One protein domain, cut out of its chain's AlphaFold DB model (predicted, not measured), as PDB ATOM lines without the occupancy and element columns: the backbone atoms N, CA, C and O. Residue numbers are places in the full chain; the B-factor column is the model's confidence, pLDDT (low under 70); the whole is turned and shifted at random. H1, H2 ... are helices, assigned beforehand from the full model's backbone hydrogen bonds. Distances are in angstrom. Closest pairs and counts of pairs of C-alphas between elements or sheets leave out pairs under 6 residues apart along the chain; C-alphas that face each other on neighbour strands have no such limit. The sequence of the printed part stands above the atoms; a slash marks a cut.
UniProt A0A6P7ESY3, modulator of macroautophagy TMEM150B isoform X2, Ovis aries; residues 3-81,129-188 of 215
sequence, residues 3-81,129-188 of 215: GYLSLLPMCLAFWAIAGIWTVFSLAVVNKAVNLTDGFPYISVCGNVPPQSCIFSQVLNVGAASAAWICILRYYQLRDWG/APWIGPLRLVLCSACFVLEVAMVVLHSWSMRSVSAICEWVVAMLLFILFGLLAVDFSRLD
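AT A GLANCE: This is residues 3 to 81 and 129 to 188 of the 215 residues of the protein "modulator of macroautophagy TMEM150B isoform X2" of Ovis aries (UniProt A0A6P7ESY3). Four long helices run nearly side by side as an elongated bundle: H1, H3 and H5 make a triangle, loose between H3 and H5, and H4 packs along H5 on the side away from H1. The short H2 packs on H1 near one end of the bundle. The printed part has 139 residues, with five named helices in the order H1 to H5 and no named strand, an all-helix class. It is only just loose, close to compact, with a radius of gyration of the C-alphas of 17.4 A and spans of 57 by 32 by 20 A.

HOW THE PARTS SIT: Start at H5, residues 159 to 188, the longest helix. H4, residues 132 to 155, touches it, closest at C-alphas 150 and 162, 4.7 A apart; the two form a helical hairpin, opposite ways at a shallow tilt of 20 degrees. With residues 171 to 181 alone, H5 touches H1, residues 7 to 29, closest at the C-alphas of Met 10 and Gly 178, 4.4 A; they run opposite ways at a shallow tilt of 21 degrees. H3, residues 51 to 79, touches H1, closest at C-alphas 23 and 51, 5.4 A, opposite ways at a shallow tilt of 10 degrees. H3 and H5 are near each other. H2, residues 42 to 45, touches H1, closest at C-alphas 27 and 45, 5.4 A, and only just touches H5, with 3 pairs of C-alphas within 8 A, closest at C-alphas 42 and 167, 6.7 A. H1 and H4 are apart. Every O i to N i+4 pair is within hydrogen-bond range in H1, H3 and H4, and 23 of 26 in H5; H2 is too short for one.

IN THESE COORDINATES: Find C-alpha 7 at (193.421, 136.831, 117.613), where H1 begins its 32.7 A. H3 spans 42.2 A and H4 34.8 A. H5 runs 45.0 A to C-alpha 188 at (204.601, 134.722, 121.177).

THE WHOLE: The C-alphas of Thr 36 and Gly 81 are farthest apart, at 59.4 A. Residues 82 to 128 are not printed, and C-alphas 81 and 129 are 26.3 A apart across the cut. The link from H1 to H2 is long, 12 residues. Look for pLDDT under 70 at residues 3 to 6, 73 to 81, 129 to 133 and 182 to 188.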
ATOM      1  N   GLY A   3     201.089 140.121 118.935       56.66
ATOM      2  CA  GLY A   3     199.911 139.712 119.724       56.66
ATOM      3  C   GLY A   3     198.571 139.686 118.964       56.66
ATOM      4  O   GLY A   3     197.680 138.914 119.314       56.66
ATOM      5  N   TYR A   4     198.425 140.457 117.879       63.84
ATOM      6  CA  TYR A   4     197.229 140.422 117.021       63.84
ATOM      7  C   TYR A   4     197.135 139.156 116.152       63.84
ATOM      8  O   TYR A   4     196.037 138.764 115.758       63.84
ATOM      9  N   LEU A   5     198.258 138.480 115.881       66.69
ATOM     10  CA  LEU A   5     198.295 137.264 115.063       66.69
ATOM     11  C   LEU A   5     197.552 136.109 115.738       66.69
ATOM     12  O   LEU A   5     196.926 135.292 115.068       66.69
ATOM     13  N   SER A   6     197.575 136.066 117.072       68.12
ATOM     14  CA  SER A   6     196.839 135.067 117.836       68.12
ATOM     15  C   SER A   6     195.330 135.309 117.856       68.12
ATOM     16  O   SER A   6     194.581 134.366 118.082       68.12
ATOM     17  N   LEU A   7     194.858 136.537 117.648       76.31
ATOM     18  CA  LEU A   7     193.421 136.831 117.613       76.31
ATOM     19  C   LEU A   7     192.791 136.414 116.280       76.31
ATOM     20  O   LEU A   7     191.591 136.157 116.214       76.31
ATOM     21  N   LEU A   8     193.606 136.288 115.234       76.56
ATOM     22  CA  LEU A   8     193.155 136.039 113.872       76.56
ATOM     23  C   LEU A   8     192.357 134.721 113.727       76.56
ATOM     24  O   LEU A   8     191.241 134.792 113.214       76.56
ATOM     25  N   PRO A   9     192.798 133.552 114.242       79.75
ATOM     26  CA  PRO A   9     192.001 132.320 114.164       79.75
ATOM     27  C   PRO A   9     190.695 132.386 114.972       79.75
ATOM     28  O   PRO A   9     189.691 131.812 114.556       79.75
ATOM     29  N   MET A  10     190.674 133.120 116.092       83.06
ATOM     30  CA  MET A  10     189.455 133.324 116.887       83.06
ATOM     31  C   MET A  10     188.438 134.195 116.144       83.06
ATOM     32  O   MET A  10     187.285 133.793 116.005       83.06
ATOM     33  N   CYS A  11     188.854 135.350 115.619       84.56
ATOM     34  CA  CYS A  11     187.973 136.247 114.863       84.56
ATOM     35  C   CYS A  11     187.351 135.551 113.644       84.56
ATOM     36  O   CYS A  11     186.176 135.743 113.343       84.56
ATOM     37  N   LEU A  12     188.125 134.704 112.969       82.50
ATOM     38  CA  LEU A  12     187.664 133.924 111.825       82.50
ATOM     39  C   LEU A  12     186.687 132.812 112.210       82.50
ATOM     40  O   LEU A  12     185.720 132.592 111.484       82.50
ATOM     41  N   ALA A  13     186.895 132.139 113.346       86.50
ATOM     42  CA  ALA A  13     185.930 131.172 113.861       86.50
ATOM     43  C   ALA A  13     184.579 131.849 114.149       86.50
ATOM     44  O   ALA A  13     183.540 131.354 113.718       86.50
ATOM     45  N   PHE A  14     184.590 133.025 114.789       89.56
ATOM     46  CA  PHE A  14     183.373 133.812 115.008       89.56
ATOM     47  C   PHE A  14     182.712 134.246 113.698       89.56
ATOM     48  O   PHE A  14     181.498 134.117 113.560       89.56
ATOM     49  N   TRP A  15     183.501 134.713 112.726       88.69
ATOM     50  CA  TRP A  15     183.002 135.074 111.399       88.69
ATOM     51  C   TRP A  15     182.330 133.891 110.690       88.69
ATOM     52  O   TRP A  15     181.231 134.038 110.161       88.69
ATOM     53  N   ALA A  16     182.949 132.709 110.713       86.88
ATOM     54  CA  ALA A  16     182.409 131.506 110.082       86.88
ATOM     55  C   ALA A  16     181.103 131.039 110.744       86.88
ATOM     56  O   ALA A  16     180.132 130.740 110.046       86.88
ATOM     57  N   ILE A  17     181.052 131.049 112.082       91.81
ATOM     58  CA  ILE A  17     179.845 130.724 112.850       91.81
ATOM     59  C   ILE A  17     178.727 131.713 112.498       91.81
ATOM     60  O   ILE A  17     177.650 131.294 112.074       91.81
ATOM     61  N   ALA A  18     178.984 133.020 112.603       92.94
ATOM     62  CA  ALA A  18     178.002 134.054 112.278       92.94
ATOM     63  C   ALA A  18     177.517 133.950 110.822       92.94
ATOM     64  O   ALA A  18     176.319 134.061 110.557       92.94
ATOM     65  N   GLY A  19     178.427 133.673 109.886       90.88
ATOM     66  CA  GLY A  19     178.123 133.487 108.472       90.88
ATOM     67  C   GLY A  19     177.162 132.328 108.214       90.88
ATOM     68  O   GLY A  19     176.147 132.512 107.544       90.88
ATOM     69  N   ILE A  20     177.416 131.151 108.789       91.44
ATOM     70  CA  ILE A  20     176.553 129.972 108.599       91.44
ATOM     71  C   ILE A  20     175.173 130.163 109.230       91.44
ATOM     72  O   ILE A  20     174.162 129.847 108.601       91.44
ATOM     73  N   TRP A  21     175.099 130.754 110.424       94.44
ATOM     74  CA  TRP A  21     173.812 131.083 111.045       94.44
ATOM     75  C   TRP A  21     173.034 132.146 110.263       94.44
ATOM     76  O   TRP A  21     171.804 132.080 110.192       94.44
ATOM     77  N   THR A  22     173.729 133.083 109.615       92.38
ATOM     78  CA  THR A  22     173.111 134.058 108.705       92.38
ATOM     79  C   THR A  22     172.519 133.367 107.476       92.38
ATOM     80  O   THR A  22     171.369 133.626 107.129       92.38
ATOM     81  N   VAL A  23     173.255 132.437 106.856       93.00
ATOM     82  CA  VAL A  23     172.778 131.631 105.713       93.00
ATOM     83  C   VAL A  23     171.537 130.823 106.095       93.00
ATOM     84  O   VAL A  23     170.548 130.848 105.364       93.00
ATOM     85  N   PHE A  24     171.543 130.168 107.258       93.50
ATOM     86  CA  PHE A  24     170.381 129.437 107.770       93.50
ATOM     87  C   PHE A  24     169.176 130.346 108.018       93.50
ATOM     88  O   PHE A  24     168.078 130.058 107.545       93.50
ATOM     89  N   SER A  25     169.379 131.477 108.698       92.88
ATOM     90  CA  SER A  25     168.306 132.442 108.969       92.88
ATOM     91  C   SER A  25     167.677 132.944 107.668       92.88
ATOM     92  O   SER A  25     166.457 132.995 107.536       92.88
ATOM     93  N   LEU A  26     168.507 133.237 106.666       91.19
ATOM     94  CA  LEU A  26     168.057 133.674 105.351       91.19
ATOM     95  C   LEU A  26     167.347 132.554 104.572       91.19
ATOM     96  O   LEU A  26     166.381 132.815 103.860       91.19
ATOM     97  N   ALA A  27     167.786 131.303 104.715       92.00
ATOM     98  CA  ALA A  27     167.105 130.143 104.143       92.00
ATOM     99  C   ALA A  27     165.695 129.961 104.729       92.00
ATOM    100  O   ALA A  27     164.751 129.710 103.977       92.00
ATOM    101  N   VAL A  28     165.535 130.147 106.044       93.00
ATOM    102  CA  VAL A  28     164.237 130.075 106.734       93.00
ATOM    103  C   VAL A  28     163.325 131.233 106.317       93.00
ATOM    104  O   VAL A  28     162.177 131.002 105.941       93.00
ATOM    105  N   VAL A  29     163.833 132.471 106.317       92.50
ATOM    106  CA  VAL A  29     163.048 133.667 105.948       92.50
ATOM    107  C   VAL A  29     162.575 133.608 104.494       92.50
ATOM    108  O   VAL A  29     161.419 133.919 104.211       92.50
ATOM    109  N   ASN A  30     163.423 133.139 103.577       91.75
ATOM    110  CA  ASN A  30     163.076 133.017 102.158       91.75
ATOM    111  C   ASN A  30     162.238 131.770 101.833       91.75
ATOM    112  O   ASN A  30     161.984 131.508 100.659       91.75
ATOM    113  N   LYS A  31     161.831 130.982 102.842       89.62
ATOM    114  CA  LYS A  31     161.131 129.696 102.668       89.62
ATOM    115  C   LYS A  31     161.872 128.721 101.740       89.62
ATOM    116  O   LYS A  31     161.252 127.881 101.095       89.62
ATOM    117  N   ALA A  32     163.199 128.831 101.675       86.81
ATOM    118  CA  ALA A  32     164.049 127.949 100.878       86.81
ATOM    119  C   ALA A  32     164.208 126.565 101.529       86.81
ATOM    120  O   ALA A  32     164.494 125.587 100.845       86.81
ATOM    121  N   VAL A  33     164.008 126.482 102.848       89.88
ATOM    122  CA  VAL A  33     163.978 125.231 103.611       89.88
ATOM    123  C   VAL A  33     162.634 125.085 104.315       89.88
ATOM    124  O   VAL A  33     162.107 126.048 104.876       89.88
ATOM    125  N   ASN A  34     162.079 123.875 104.297       87.06
ATOM    126  CA  ASN A  34     160.834 123.556 104.983       87.06
ATOM    127  C   ASN A  34     161.139 122.835 106.299       87.06
ATOM    128  O   ASN A  34     161.522 121.669 106.297       87.06
ATOM    129  N   LEU A  35     160.953 123.523 107.427       88.25
ATOM    130  CA  LEU A  35     161.188 122.950 108.760       88.25
ATOM    131  C   LEU A  35     160.152 121.877 109.142       88.25
ATOM    132  O   LEU A  35     160.377 121.121 110.083       88.25
ATOM    133  N   THR A  36     159.038 121.791 108.406       86.44
ATOM    134  CA  THR A  36     157.995 120.771 108.607       86.44
ATOM    135  C   THR A  36     158.470 119.381 108.178       86.44
ATOM    136  O   THR A  36     158.095 118.390 108.795       86.44
ATOM    137  N   ASP A  37     159.341 119.313 107.164       81.94
ATOM    138  CA  ASP A  37     159.894 118.057 106.634       81.94
ATOM    139  C   ASP A  37     161.103 117.554 107.452       81.94
ATOM    140  O   ASP A  37     161.636 116.471 107.199       81.94
ATOM    141  N   GLY A  38     161.538 118.337 108.448       86.81
ATOM    142  CA  GLY A  38     162.638 118.027 109.355       86.81
ATOM    143  C   GLY A  38     163.764 119.063 109.334       86.81
ATOM    144  O   GLY A  38     163.736 120.054 108.605       86.81
ATOM    145  N   PHE A  39     164.781 118.835 110.169       91.50
ATOM    146  CA  PHE A  39     165.925 119.743 110.277       91.50
ATOM    147  C   PHE A  39     166.808 119.689 109.009       91.50
ATOM    148  O   PHE A  39     167.223 118.589 108.625       91.50
ATOM    149  N   PRO A  40     167.086 120.832 108.347       91.62
ATOM    150  CA  PRO A  40     167.799 120.865 107.074       91.62
ATOM    151  C   PRO A  40     169.325 120.829 107.242       91.62
ATOM    152  O   PRO A  40     169.892 121.356 108.199       91.62
ATOM    153  N   TYR A  41     169.995 120.261 106.241       90.44
ATOM    154  CA  TYR A  41     171.453 120.288 106.112       90.44
ATOM    155  C   TYR A  41     171.964 121.722 105.870       90.44
ATOM    156  O   TYR A  41     171.295 122.515 105.197       90.44
ATOM    157  N   ILE A  42     173.165 122.051 106.358       89.44
ATOM    158  CA  ILE A  42     173.839 123.343 106.102       89.44
ATOM    159  C   ILE A  42     174.002 123.544 104.597       89.44
ATOM    160  O   ILE A  42     173.680 124.607 104.063       89.44
ATOM    161  N   SER A  43     174.459 122.497 103.910       88.12
ATOM    162  CA  SER A  43     174.635 122.484 102.457       88.12
ATOM    163  C   SER A  43     173.347 122.821 101.696       88.12
ATOM    164  O   SER A  43     173.397 123.554 100.713       88.12
ATOM    165  N   VAL A  44     172.184 122.371 102.181       88.06
ATOM    166  CA  VAL A  44     170.875 122.701 101.587       88.06
ATOM    167  C   VAL A  44     170.502 124.162 101.846       88.06
ATOM    168  O   VAL A  44     170.010 124.837 100.941       88.06
ATOM    169  N   CYS A  45     170.790 124.685 103.043       88.50
ATOM    170  CA  CYS A  45     170.533 126.088 103.385       88.50
ATOM    171  C   CYS A  45     171.320 127.062 102.491       88.50
ATOM    172  O   CYS A  45     170.836 128.150 102.189       88.50
ATOM    173  N   GLY A  46     172.522 126.670 102.059       86.31
ATOM    174  CA  GLY A  46     173.416 127.466 101.219       86.31
ATOM    175  C   GLY A  46     173.362 127.156  99.720       86.31
ATOM    176  O   GLY A  46     174.280 127.560  99.017       86.31
ATOM    177  N   ASN A  47     172.358 126.434  99.204       89.31
ATOM    178  CA  ASN A  47     172.379 125.967  97.806       89.31
ATOM    179  C   ASN A  47     171.658 126.885  96.800       89.31
ATOM    180  O   ASN A  47     171.825 126.736  95.592       89.31
ATOM    181  N   VAL A  48     170.852 127.843  97.267       86.38
ATOM    182  CA  VAL A  48     170.072 128.739  96.392       86.38
ATOM    183  C   VAL A  48     170.496 130.203  96.566       86.38
ATOM    184  O   VAL A  48     170.923 130.576  97.658       86.38
ATOM    185  N   PRO A  49     170.445 131.054  95.523       86.94
ATOM    186  CA  PRO A  49     170.694 132.489  95.672       86.94
ATOM    187  C   PRO A  49     169.558 133.174  96.452       86.94
ATOM    188  O   PRO A  49     168.395 132.850  96.202       86.94
ATOM    189  N   PRO A  50     169.840 134.159  97.333       87.25
ATOM    190  CA  PRO A  50     171.140 134.774  97.660       87.25
ATOM    191  C   PRO A  50     172.002 134.018  98.694       87.25
ATOM    192  O   PRO A  50     173.147 134.404  98.933       87.25
ATOM    193  N   GLN A  51     171.481 132.961  99.321       89.62
ATOM    194  CA  GLN A  51     172.138 132.222 100.404       89.62
ATOM    195  C   GLN A  51     173.471 131.603  99.962       89.62
ATOM    196  O   GLN A  51     174.455 131.677 100.696       89.62
ATOM    197  N   SER A  52     173.529 131.056  98.746       88.62
ATOM    198  CA  SER A  52     174.732 130.446  98.172       88.62
ATOM    199  C   SER A  52     175.869 131.433  97.941       88.62
ATOM    200  O   SER A  52     177.033 131.090  98.149       88.62
ATOM    201  N   CYS A  53     175.556 132.683  97.592       89.19
ATOM    202  CA  CYS A  53     176.551 133.744  97.453       89.19
ATOM    203  C   CYS A  53     177.192 134.075  98.804       89.19
ATOM    204  O   CYS A  53     178.414 134.163  98.901       89.19
ATOM    205  N   ILE A  54     176.373 134.207  99.853       89.88
ATOM    206  CA  ILE A  54     176.848 134.476 101.218       89.88
ATOM    207  C   ILE A  54     177.651 133.280 101.738       89.88
ATOM    208  O   ILE A  54     178.744 133.458 102.269       89.88
ATOM    209  N   PHE A  55     177.157 132.059 101.530       87.44
ATOM    210  CA  PHE A  55     177.853 130.838 101.925       87.44
ATOM    211  C   PHE A  55     179.225 130.723 101.242       87.44
ATOM    212  O   PHE A  55     180.239 130.529 101.912       87.44
ATOM    213  N   SER A  56     179.285 130.951  99.928       85.12
ATOM    214  CA  SER A  56     180.535 130.974  99.159       85.12
ATOM    215  C   SER A  56     181.493 132.070  99.634       85.12
ATOM    216  O   SER A  56     182.691 131.830  99.777       85.12
ATOM    217  N   GLN A  57     180.987 133.262  99.960       86.69
ATOM    218  CA  GLN A  57     181.806 134.342 100.509       86.69
ATOM    219  C   GLN A  57     182.428 133.957 101.857       86.69
ATOM    220  O   GLN A  57     183.623 134.171 102.062       86.69
ATOM    221  N   VAL A  58     181.646 133.357 102.760       86.44
ATOM    222  CA  VAL A  58     182.130 132.872 104.061       86.44
ATOM    223  C   VAL A  58     183.236 131.831 103.869       86.44
ATOM    224  O   VAL A  58     184.296 131.949 104.487       86.44
ATOM    225  N   LEU A  59     183.039 130.866 102.963       82.31
ATOM    226  CA  LEU A  59     184.036 129.834 102.662       82.31
ATOM    227  C   LEU A  59     185.305 130.399 102.011       82.31
ATOM    228  O   LEU A  59     186.406 130.025 102.407       82.31
ATOM    229  N   ASN A  60     185.183 131.329 101.061       82.38
ATOM    230  CA  ASN A  60     186.338 131.937 100.395       82.38
ATOM    231  C   ASN A  60     187.186 132.773 101.360       82.38
ATOM    232  O   ASN A  60     188.414 132.689 101.334       82.38
ATOM    233  N   VAL A  61     186.550 133.544 102.250       83.00
ATOM    234  CA  VAL A  61     187.254 134.290 103.307       83.00
ATOM    235  C   VAL A  61     187.948 133.325 104.277       83.00
ATOM    236  O   VAL A  61     189.107 133.538 104.646       83.00
ATOM    237  N   GLY A  62     187.283 132.226 104.645       78.25
ATOM    238  CA  GLY A  62     187.875 131.149 105.443       78.25
ATOM    239  C   GLY A  62     189.100 130.513 104.774       78.25
ATOM    240  O   GLY A  62     190.148 130.376 105.399       78.25
ATOM    241  N   ALA A  63     189.017 130.195 103.481       75.38
ATOM    242  CA  ALA A  63     190.117 129.595 102.728       75.38
ATOM    243  C   ALA A  63     191.315 130.548 102.577       75.38
ATOM    244  O   ALA A  63     192.458 130.153 102.822       75.38
ATOM    245  N   ALA A  64     191.068 131.815 102.228       77.25
ATOM    246  CA  ALA A  64     192.116 132.826 102.092       77.25
ATOM    247  C   ALA A  64     192.853 133.064 103.419       77.25
ATOM    248  O   ALA A  64     194.079 133.160 103.461       77.25
ATOM    249  N   SER A  65     192.107 133.114 104.518       70.19
ATOM    250  CA  SER A  65     192.679 133.316 105.844       70.19
ATOM    251  C   SER A  65     193.418 132.086 106.374       70.19
ATOM    252  O   SER A  65     194.498 132.234 106.942       70.19
ATOM    253  N   ALA A  66     192.925 130.870 106.124       71.56
ATOM    254  CA  ALA A  66     193.663 129.643 106.416       71.56
ATOM    255  C   ALA A  66     194.990 129.584 105.639       71.56
ATOM    256  O   ALA A  66     196.033 129.290 106.223       71.56
ATOM    257  N   ALA A  67     194.982 129.942 104.350       73.00
ATOM    258  CA  ALA A  67     196.202 130.049 103.552       73.00
ATOM    259  C   ALA A  67     197.175 131.088 104.138       73.00
ATOM    260  O   ALA A  67     198.368 130.814 104.262       73.00
ATOM    261  N   TRP A  68     196.666 132.243 104.573       72.19
ATOM    262  CA  TRP A  68     197.465 133.269 105.244       72.19
ATOM    263  C   TRP A  68     198.100 132.755 106.545       72.19
ATOM    264  O   TRP A  68     199.297 132.929 106.756       72.19
ATOM    265  N   ILE A  69     197.337 132.053 107.388       72.44
ATOM    266  CA  ILE A  69     197.838 131.425 108.622       72.44
ATOM    267  C   ILE A  69     198.950 130.413 108.313       72.44
ATOM    268  O   ILE A  69     199.974 130.400 108.999       72.44
ATOM    269  N   CYS A  70     198.787 129.589 107.274       70.81
ATOM    270  CA  CYS A  70     199.810 128.639 106.831       70.81
ATOM    271  C   CYS A  70     201.091 129.344 106.369       70.81
ATOM    272  O   CYS A  70     202.191 128.923 106.728       70.81
ATOM    273  N   ILE A  71     200.961 130.440 105.618       70.31
ATOM    274  CA  ILE A  71     202.095 131.261 105.177       70.31
ATOM    275  C   ILE A  71     202.812 131.882 106.383       70.31
ATOM    276  O   ILE A  71     204.037 131.813 106.472       70.31
ATOM    277  N   LEU A  72     202.069 132.437 107.344       70.19
ATOM    278  CA  LEU A  72     202.641 132.989 108.573       70.19
ATOM    279  C   LEU A  72     203.385 131.919 109.383       70.19
ATOM    280  O   LEU A  72     204.514 132.156 109.799       70.19
ATOM    281  N   ARG A  73     202.805 130.720 109.541       68.44
ATOM    282  CA  ARG A  73     203.464 129.567 110.186       68.44
ATOM    283  C   ARG A  73     204.746 129.165 109.462       68.44
ATOM    284  O   ARG A  73     205.742 128.865 110.113       68.44
ATOM    285  N   TYR A  74     204.734 129.163 108.131       63.22
ATOM    286  CA  TYR A  74     205.919 128.863 107.334       63.22
ATOM    287  C   TYR A  74     207.036 129.882 107.583       63.22
ATOM    288  O   TYR A  74     208.173 129.491 107.853       63.22
ATOM    289  N   TYR A  75     206.712 131.178 107.562       65.38
ATOM    290  CA  TYR A  75     207.681 132.229 107.866       65.38
ATOM    291  C   TYR A  75     208.196 132.142 109.311       65.38
ATOM    292  O   TYR A  75     209.404 132.203 109.516       65.38
ATOM    293  N   GLN A  76     207.321 131.885 110.290       60.91
ATOM    294  CA  GLN A  76     207.713 131.660 111.688       60.91
ATOM    295  C   GLN A  76     208.698 130.487 111.840       60.91
ATOM    296  O   GLN A  76     209.698 130.609 112.542       60.91
ATOM    297  N   LEU A  77     208.449 129.357 111.167       61.03
ATOM    298  CA  LEU A  77     209.336 128.185 111.204       61.03
ATOM    299  C   LEU A  77     210.679 128.435 110.512       61.03
ATOM    300  O   LEU A  77     211.706 127.925 110.958       61.03
ATOM    301  N   ARG A  78     210.680 129.220 109.430       62.75
ATOM    302  CA  ARG A  78     211.905 129.624 108.734       62.75
ATOM    303  C   ARG A  78     212.786 130.496 109.627       62.75
ATOM    304  O   ARG A  78     213.999 130.300 109.661       62.75
ATOM    305  N   ASP A  79     212.180 131.432 110.349       58.38
ATOM    306  CA  ASP A  79     212.903 132.372 111.203       58.38
ATOM    307  C   ASP A  79     213.421 131.698 112.497       58.38
ATOM    308  O   ASP A  79     214.427 132.131 113.053       58.38
ATOM    309  N   TRP A  80     212.839 130.562 112.911       53.12
ATOM    310  CA  TRP A  80     213.324 129.695 114.006       53.12
ATOM    311  C   TRP A  80     214.647 128.952 113.719       53.12
ATOM    312  O   TRP A  80     215.095 128.135 114.524       53.12
ATOM    313  N   GLY A  81     215.309 129.221 112.590       53.34
ATOM    314  CA  GLY A  81     216.685 128.779 112.360       53.34
ATOM    315  C   GLY A  81     216.857 127.272 112.146       53.34
ATOM    316  O   GLY A  81     217.971 126.760 112.281       53.34
ATOM    317  N   ALA A 129     199.275 124.270 129.547       60.81
ATOM    318  CA  ALA A 129     198.140 123.748 130.310       60.81
ATOM    319  C   ALA A 129     197.891 122.306 129.822       60.81
ATOM    320  O   ALA A 129     197.578 122.130 128.640       60.81
ATOM    321  N   PRO A 130     198.042 121.282 130.683       64.81
ATOM    322  CA  PRO A 130     198.141 119.879 130.261       64.81
ATOM    323  C   PRO A 130     196.882 119.374 129.542       64.81
ATOM    324  O   PRO A 130     196.901 118.332 128.897       64.81
ATOM    325  N   TRP A 131     195.795 120.142 129.616       67.06
ATOM    326  CA  TRP A 131     194.483 119.840 129.068       67.06
ATOM    327  C   TRP A 131     194.303 120.199 127.585       67.06
ATOM    328  O   TRP A 131     193.414 119.644 126.952       67.06
ATOM    329  N   ILE A 132     195.121 121.081 126.993       68.69
ATOM    330  CA  ILE A 132     194.888 121.574 125.614       68.69
ATOM    331  C   ILE A 132     195.142 120.484 124.560       68.69
ATOM    332  O   ILE A 132     194.345 120.311 123.639       68.69
ATOM    333  N   GLY A 133     196.238 119.734 124.701       68.75
ATOM    334  CA  GLY A 133     196.565 118.597 123.832       68.75
ATOM    335  C   GLY A 133     195.484 117.505 123.827       68.75
ATOM    336  O   GLY A 133     194.958 117.195 122.757       68.75
ATOM    337  N   PRO A 134     195.091 116.951 124.992       72.44
ATOM    338  CA  PRO A 134     194.022 115.959 125.055       72.44
ATOM    339  C   PRO A 134     192.658 116.530 124.646       72.44
ATOM    340  O   PRO A 134     191.904 115.825 123.987       72.44
ATOM    341  N   LEU A 135     192.352 117.801 124.940       78.94
ATOM    342  CA  LEU A 135     191.126 118.454 124.465       78.94
ATOM    343  C   LEU A 135     191.041 118.440 122.933       78.94
ATOM    344  O   LEU A 135     190.013 118.062 122.381       78.94
ATOM    345  N   ARG A 136     192.126 118.796 122.237       76.88
ATOM    346  CA  ARG A 136     192.166 118.730 120.768       76.88
ATOM    347  C   ARG A 136     192.034 117.309 120.245       76.88
ATOM    348  O   ARG A 136     191.317 117.100 119.276       76.88
ATOM    349  N   LEU A 137     192.683 116.342 120.888       72.44
ATOM    350  CA  LEU A 137     192.580 114.934 120.505       72.44
ATOM    351  C   LEU A 137     191.137 114.425 120.625       72.44
ATOM    352  O   LEU A 137     190.628 113.801 119.696       72.44
ATOM    353  N   VAL A 138     190.467 114.737 121.737       81.62
ATOM    354  CA  VAL A 138     189.060 114.385 121.965       81.62
ATOM    355  C   VAL A 138     188.163 115.051 120.924       81.62
ATOM    356  O   VAL A 138     187.341 114.372 120.318       81.62
ATOM    357  N   LEU A 139     188.349 116.348 120.667       81.06
ATOM    358  CA  LEU A 139     187.564 117.088 119.676       81.06
ATOM    359  C   LEU A 139     187.761 116.538 118.252       81.06
ATOM    360  O   LEU A 139     186.779 116.304 117.557       81.06
ATOM    361  N   CYS A 140     188.999 116.260 117.828       77.88
ATOM    362  CA  CYS A 140     189.278 115.675 116.511       77.88
ATOM    363  C   CYS A 140     188.707 114.257 116.372       77.88
ATOM    364  O   CYS A 140     188.117 113.925 115.343       77.88
ATOM    365  N   SER A 141     188.842 113.428 117.412       81.06
ATOM    366  CA  SER A 141     188.246 112.091 117.437       81.06
ATOM    367  C   SER A 141     186.719 112.157 117.373       81.06
ATOM    368  O   SER A 141     186.110 111.360 116.664       81.06
ATOM    369  N   ALA A 142     186.098 113.100 118.085       84.50
ATOM    370  CA  ALA A 142     184.657 113.308 118.050       84.50
ATOM    371  C   ALA A 142     184.185 113.734 116.651       84.50
ATOM    372  O   ALA A 142     183.231 113.149 116.147       84.50
ATOM    373  N   CYS A 143     184.879 114.669 115.988       80.50
ATOM    374  CA  CYS A 143     184.572 115.052 114.604       80.50
ATOM    375  C   CYS A 143     184.623 113.852 113.651       80.50
ATOM    376  O   CYS A 143     183.687 113.647 112.889       80.50
ATOM    377  N   PHE A 144     185.676 113.027 113.718       81.62
ATOM    378  CA  PHE A 144     185.802 111.850 112.850       81.62
ATOM    379  C   PHE A 144     184.671 110.838 113.071       81.62
ATOM    380  O   PHE A 144     184.073 110.350 112.115       81.62
ATOM    381  N   VAL A 145     184.348 110.542 114.333       83.75
ATOM    382  CA  VAL A 145     183.246 109.628 114.669       83.75
ATOM    383  C   VAL A 145     181.909 110.178 114.177       83.75
ATOM    384  O   VAL A 145     181.106 109.418 113.642       83.75
ATOM    385  N   LEU A 146     181.670 111.483 114.320       82.62
ATOM    386  CA  LEU A 146     180.436 112.129 113.872       82.62
ATOM    387  C   LEU A 146     180.304 112.173 112.345       82.62
ATOM    388  O   LEU A 146     179.199 111.980 111.850       82.62
ATOM    389  N   GLU A 147     181.397 112.355 111.603       82.25
ATOM    390  CA  GLU A 147     181.413 112.250 110.134       82.25
ATOM    391  C   GLU A 147     181.037 110.836 109.674       82.25
ATOM    392  O   GLU A 147     180.141 110.649 108.848       82.25
ATOM    393  N   VAL A 148     181.653 109.808 110.269       85.19
ATOM    394  CA  VAL A 148     181.305 108.408 109.978       85.19
ATOM    395  C   VAL A 148     179.846 108.123 110.352       85.19
ATOM    396  O   VAL A 148     179.117 107.506 109.573       85.19
ATOM    397  N   ALA A 149     179.390 108.604 111.512       85.56
ATOM    398  CA  ALA A 149     178.008 108.453 111.952       85.56
ATOM    399  C   ALA A 149     177.024 109.144 110.999       85.56
ATOM    400  O   ALA A 149     175.996 108.556 110.675       85.56
ATOM    401  N   MET A 150     177.343 110.341 110.501       83.56
ATOM    402  CA  MET A 150     176.526 111.065 109.525       83.56
ATOM    403  C   MET A 150     176.322 110.238 108.250       83.56
ATOM    404  O   MET A 150     175.187 110.062 107.810       83.56
ATOM    405  N   VAL A 151     177.396 109.669 107.692       84.69
ATOM    406  CA  VAL A 151     177.327 108.829 106.482       84.69
ATOM    407  C   VAL A 151     176.434 107.605 106.706       84.69
ATOM    408  O   VAL A 151     175.584 107.289 105.869       84.69
ATOM    409  N   VAL A 152     176.569 106.942 107.858       88.25
ATOM    410  CA  VAL A 152     175.737 105.784 108.217       88.25
ATOM    411  C   VAL A 152     174.273 106.193 108.404       88.25
ATOM    412  O   VAL A 152     173.382 105.579 107.820       88.25
ATOM    413  N   LEU A 153     173.999 107.263 109.150       88.38
ATOM    414  CA  LEU A 153     172.641 107.757 109.399       88.38
ATOM    415  C   LEU A 153     171.939 108.207 108.115       88.38
ATOM    416  O   LEU A 153     170.744 107.954 107.943       88.38
ATOM    417  N   HIS A 154     172.679 108.826 107.193       84.94
ATOM    418  CA  HIS A 154     172.182 109.169 105.868       84.94
ATOM    419  C   HIS A 154     171.796 107.913 105.077       84.94
ATOM    420  O   HIS A 154     170.708 107.859 104.504       84.94
ATOM    421  N   SER A 155     172.640 106.873 105.110       87.06
ATOM    422  CA  SER A 155     172.349 105.587 104.457       87.06
ATOM    423  C   SER A 155     171.117 104.884 105.045       87.06
ATOM    424  O   SER A 155     170.401 104.185 104.332       87.06
ATOM    425  N   TRP A 156     170.815 105.128 106.324       89.88
ATOM    426  CA  TRP A 156     169.632 104.613 107.023       89.88
ATOM    427  C   TRP A 156     168.401 105.523 106.884       89.88
ATOM    428  O   TRP A 156     167.413 105.347 107.589       89.88
ATOM    429  N   SER A 157     168.436 106.498 105.966       86.50
ATOM    430  CA  SER A 157     167.349 107.451 105.692       86.50
ATOM    431  C   SER A 157     166.945 108.356 106.869       86.50
ATOM    432  O   SER A 157     165.951 109.079 106.777       86.50
ATOM    433  N   MET A 158     167.743 108.417 107.940       87.81
ATOM    434  CA  MET A 158     167.515 109.280 109.106       87.81
ATOM    435  C   MET A 158     168.015 110.706 108.833       87.81
ATOM    436  O   MET A 158     168.986 111.183 109.427       87.81
ATOM    437  N   ARG A 159     167.356 111.400 107.895       85.88
ATOM    438  CA  ARG A 159     167.854 112.659 107.315       85.88
ATOM    439  C   ARG A 159     168.066 113.770 108.341       85.88
ATOM    440  O   ARG A 159     169.108 114.410 108.290       85.88
ATOM    441  N   SER A 160     167.132 113.978 109.269       88.62
ATOM    442  CA  SER A 160     167.254 115.048 110.271       88.62
ATOM    443  C   SER A 160     168.367 114.784 111.284       88.62
ATOM    444  O   SER A 160     169.050 115.717 111.684       88.62
ATOM    445  N   VAL A 161     168.592 113.523 111.670       89.69
ATOM    446  CA  VAL A 161     169.672 113.165 112.609       89.69
ATOM    447  C   VAL A 161     171.033 113.357 111.944       89.69
ATOM    448  O   VAL A 161     171.930 113.952 112.529       89.69
ATOM    449  N   SER A 162     171.157 112.932 110.687       91.25
ATOM    450  CA  SER A 162     172.352 113.170 109.877       91.25
ATOM    451  C   SER A 162     172.610 114.672 109.656       91.25
ATOM    452  O   SER A 162     173.744 115.121 109.803       91.25
ATOM    453  N   ALA A 163     171.571 115.483 109.419       89.62
ATOM    454  CA  ALA A 163     171.710 116.941 109.353       89.62
ATOM    455  C   ALA A 163     172.205 117.537 110.684       89.62
ATOM    456  O   ALA A 163     173.108 118.365 110.689       89.62
ATOM    457  N   ILE A 164     171.684 117.086 111.831       91.50
ATOM    458  CA  ILE A 164     172.192 117.524 113.143       91.50
ATOM    459  C   ILE A 164     173.682 117.172 113.292       91.50
ATOM    460  O   ILE A 164     174.453 118.008 113.760       91.50
ATOM    461  N   CYS A 165     174.110 115.982 112.858       88.75
ATOM    462  CA  CYS A 165     175.526 115.604 112.863       88.75
ATOM    463  C   CYS A 165     176.384 116.550 112.007       88.75
ATOM    464  O   CYS A 165     177.416 117.000 112.498       88.75
ATOM    465  N   GLU A 166     175.946 116.914 110.796       91.06
ATOM    466  CA  GLU A 166     176.644 117.888 109.932       91.06
ATOM    467  C   GLU A 166     176.858 119.224 110.663       91.06
ATOM    468  O   GLU A 166     177.963 119.770 110.692       91.06
ATOM    469  N   TRP A 167     175.813 119.729 111.321       92.25
ATOM    470  CA  TRP A 167     175.871 120.979 112.076       92.25
ATOM    471  C   TRP A 167     176.818 120.908 113.272       92.25
ATOM    472  O   TRP A 167     177.608 121.828 113.494       92.25
ATOM    473  N   VAL A 168     176.763 119.815 114.035       92.06
ATOM    474  CA  VAL A 168     177.657 119.608 115.180       92.06
ATOM    475  C   VAL A 168     179.108 119.531 114.709       92.06
ATOM    476  O   VAL A 168     179.965 120.195 115.290       92.06
ATOM    477  N   VAL A 169     179.388 118.790 113.635       87.81
ATOM    478  CA  VAL A 169     180.737 118.698 113.063       87.81
ATOM    479  C   VAL A 169     181.229 120.064 112.596       87.81
ATOM    480  O   VAL A 169     182.342 120.453 112.950       87.81
ATOM    481  N   ALA A 170     180.405 120.836 111.883       87.25
ATOM    482  CA  ALA A 170     180.775 122.176 111.433       87.25
ATOM    483  C   ALA A 170     181.164 123.091 112.610       87.25
ATOM    484  O   ALA A 170     182.217 123.729 112.582       87.25
ATOM    485  N   MET A 171     180.366 123.108 113.683       90.44
ATOM    486  CA  MET A 171     180.670 123.914 114.871       90.44
ATOM    487  C   MET A 171     181.941 123.440 115.586       90.44
ATOM    488  O   MET A 171     182.768 124.266 115.979       90.44
ATOM    489  N   LEU A 172     182.145 122.126 115.712       84.62
ATOM    490  CA  LEU A 172     183.364 121.567 116.301       84.62
ATOM    491  C   LEU A 172     184.610 121.913 115.477       84.62
ATOM    492  O   LEU A 172     185.644 122.242 116.058       84.62
ATOM    493  N   LEU A 173     184.518 121.904 114.144       83.75
ATOM    494  CA  LEU A 173     185.612 122.311 113.259       83.75
ATOM    495  C   LEU A 173     185.962 123.797 113.422       83.75
ATOM    496  O   LEU A 173     187.146 124.129 113.503       83.75
ATOM    497  N   PHE A 174     184.977 124.693 113.549       85.69
ATOM    498  CA  PHE A 174     185.257 126.111 113.823       85.69
ATOM    499  C   PHE A 174     185.872 126.332 115.203       85.69
ATOM    500  O   PHE A 174     186.782 127.149 115.342       85.69
ATOM    501  N   ILE A 175     185.439 125.579 116.216       84.62
ATOM    502  CA  ILE A 175     186.031 125.625 117.558       84.62
ATOM    503  C   ILE A 175     187.474 125.104 117.533       84.62
ATOM    504  O   ILE A 175     188.361 125.734 118.106       84.62
ATOM    505  N   LEU A 176     187.737 123.992 116.838       79.94
ATOM    506  CA  LEU A 176     189.084 123.451 116.624       79.94
ATOM    507  C   LEU A 176     189.993 124.461 115.917       79.94
ATOM    508  O   LEU A 176     191.144 124.641 116.317       79.94
ATOM    509  N   PHE A 177     189.466 125.158 114.911       78.69
ATOM    510  CA  PHE A 177     190.181 126.227 114.226       78.69
ATOM    511  C   PHE A 177     190.464 127.418 115.153       78.69
ATOM    512  O   PHE A 177     191.594 127.897 115.216       78.69
ATOM    513  N   GLY A 178     189.483 127.848 115.949       80.00
ATOM    514  CA  GLY A 178     189.667 128.880 116.971       80.00
ATOM    515  C   GLY A 178     190.704 128.484 118.027       80.00
ATOM    516  O   GLY A 178     191.527 129.303 118.419       80.00
ATOM    517  N   LEU A 179     190.753 127.210 118.427       78.81
ATOM    518  CA  LEU A 179     191.745 126.665 119.360       78.81
ATOM    519  C   LEU A 179     193.186 126.754 118.834       78.81
ATOM    520  O   LEU A 179     194.104 126.762 119.657       78.81
ATOM    521  N   LEU A 180     193.415 126.864 117.517       70.75
ATOM    522  CA  LEU A 180     194.750 127.122 116.954       70.75
ATOM    523  C   LEU A 180     195.305 128.480 117.397       70.75
ATOM    524  O   LEU A 180     196.520 128.622 117.509       70.75
ATOM    525  N   ALA A 181     194.443 129.454 117.709       71.69
ATOM    526  CA  ALA A 181     194.851 130.728 118.297       71.69
ATOM    527  C   ALA A 181     195.686 130.534 119.566       71.69
ATOM    528  O   ALA A 181     196.701 131.197 119.748       71.69
ATOM    529  N   VAL A 182     195.308 129.576 120.416       68.44
ATOM    530  CA  VAL A 182     196.022 129.305 121.668       68.44
ATOM    531  C   VAL A 182     197.463 128.862 121.399       68.44
ATOM    532  O   VAL A 182     198.348 129.210 122.172       68.44
ATOM    533  N   ASP A 183     197.739 128.175 120.285       66.19
ATOM    534  CA  ASP A 183     199.121 127.842 119.907       66.19
ATOM    535  C   ASP A 183     199.919 129.078 119.510       66.19
ATOM    536  O   ASP A 183     201.080 129.210 119.889       66.19
ATOM    537  N   PHE A 184     199.300 129.994 118.765       65.12
ATOM    538  CA  PHE A 184     199.946 131.238 118.355       65.12
ATOM    539  C   PHE A 184     200.264 132.131 119.558       65.12
ATOM    540  O   PHE A 184     201.383 132.626 119.658       65.12
ATOM    541  N   SER A 185     199.341 132.251 120.521       62.22
ATOM    542  CA  SER A 185     199.587 132.957 121.791       62.22
ATOM    543  C   SER A 185     200.793 132.397 122.554       62.22
ATOM    544  O   SER A 185     201.524 133.137 123.212       62.22
ATOM    545  N   ARG A 186     200.993 131.073 122.514       60.00
ATOM    546  CA  ARG A 186     202.072 130.397 123.251       60.00
ATOM    547  C   ARG A 186     203.430 130.602 122.588       60.00
ATOM    548  O   ARG A 186     204.413 130.786 123.298       60.00
ATOM    549  N   LEU A 187     203.475 130.627 121.256       56.06
ATOM    550  CA  LEU A 187     204.691 130.930 120.495       56.06
ATOM    551  C   LEU A 187     205.183 132.365 120.747       56.06
ATOM    552  O   LEU A 187     206.383 132.571 120.942       56.06
ATOM    553  N   ASP A 188     204.267 133.334 120.825       55.41
ATOM    554  CA  ASP A 188     204.601 134.722 121.177       55.41
ATOM    555  C   ASP A 188     205.153 134.837 122.607       55.41
ATOM    556  O   ASP A 188     206.141 135.536 122.834       55.41
TER     557      ASP A 188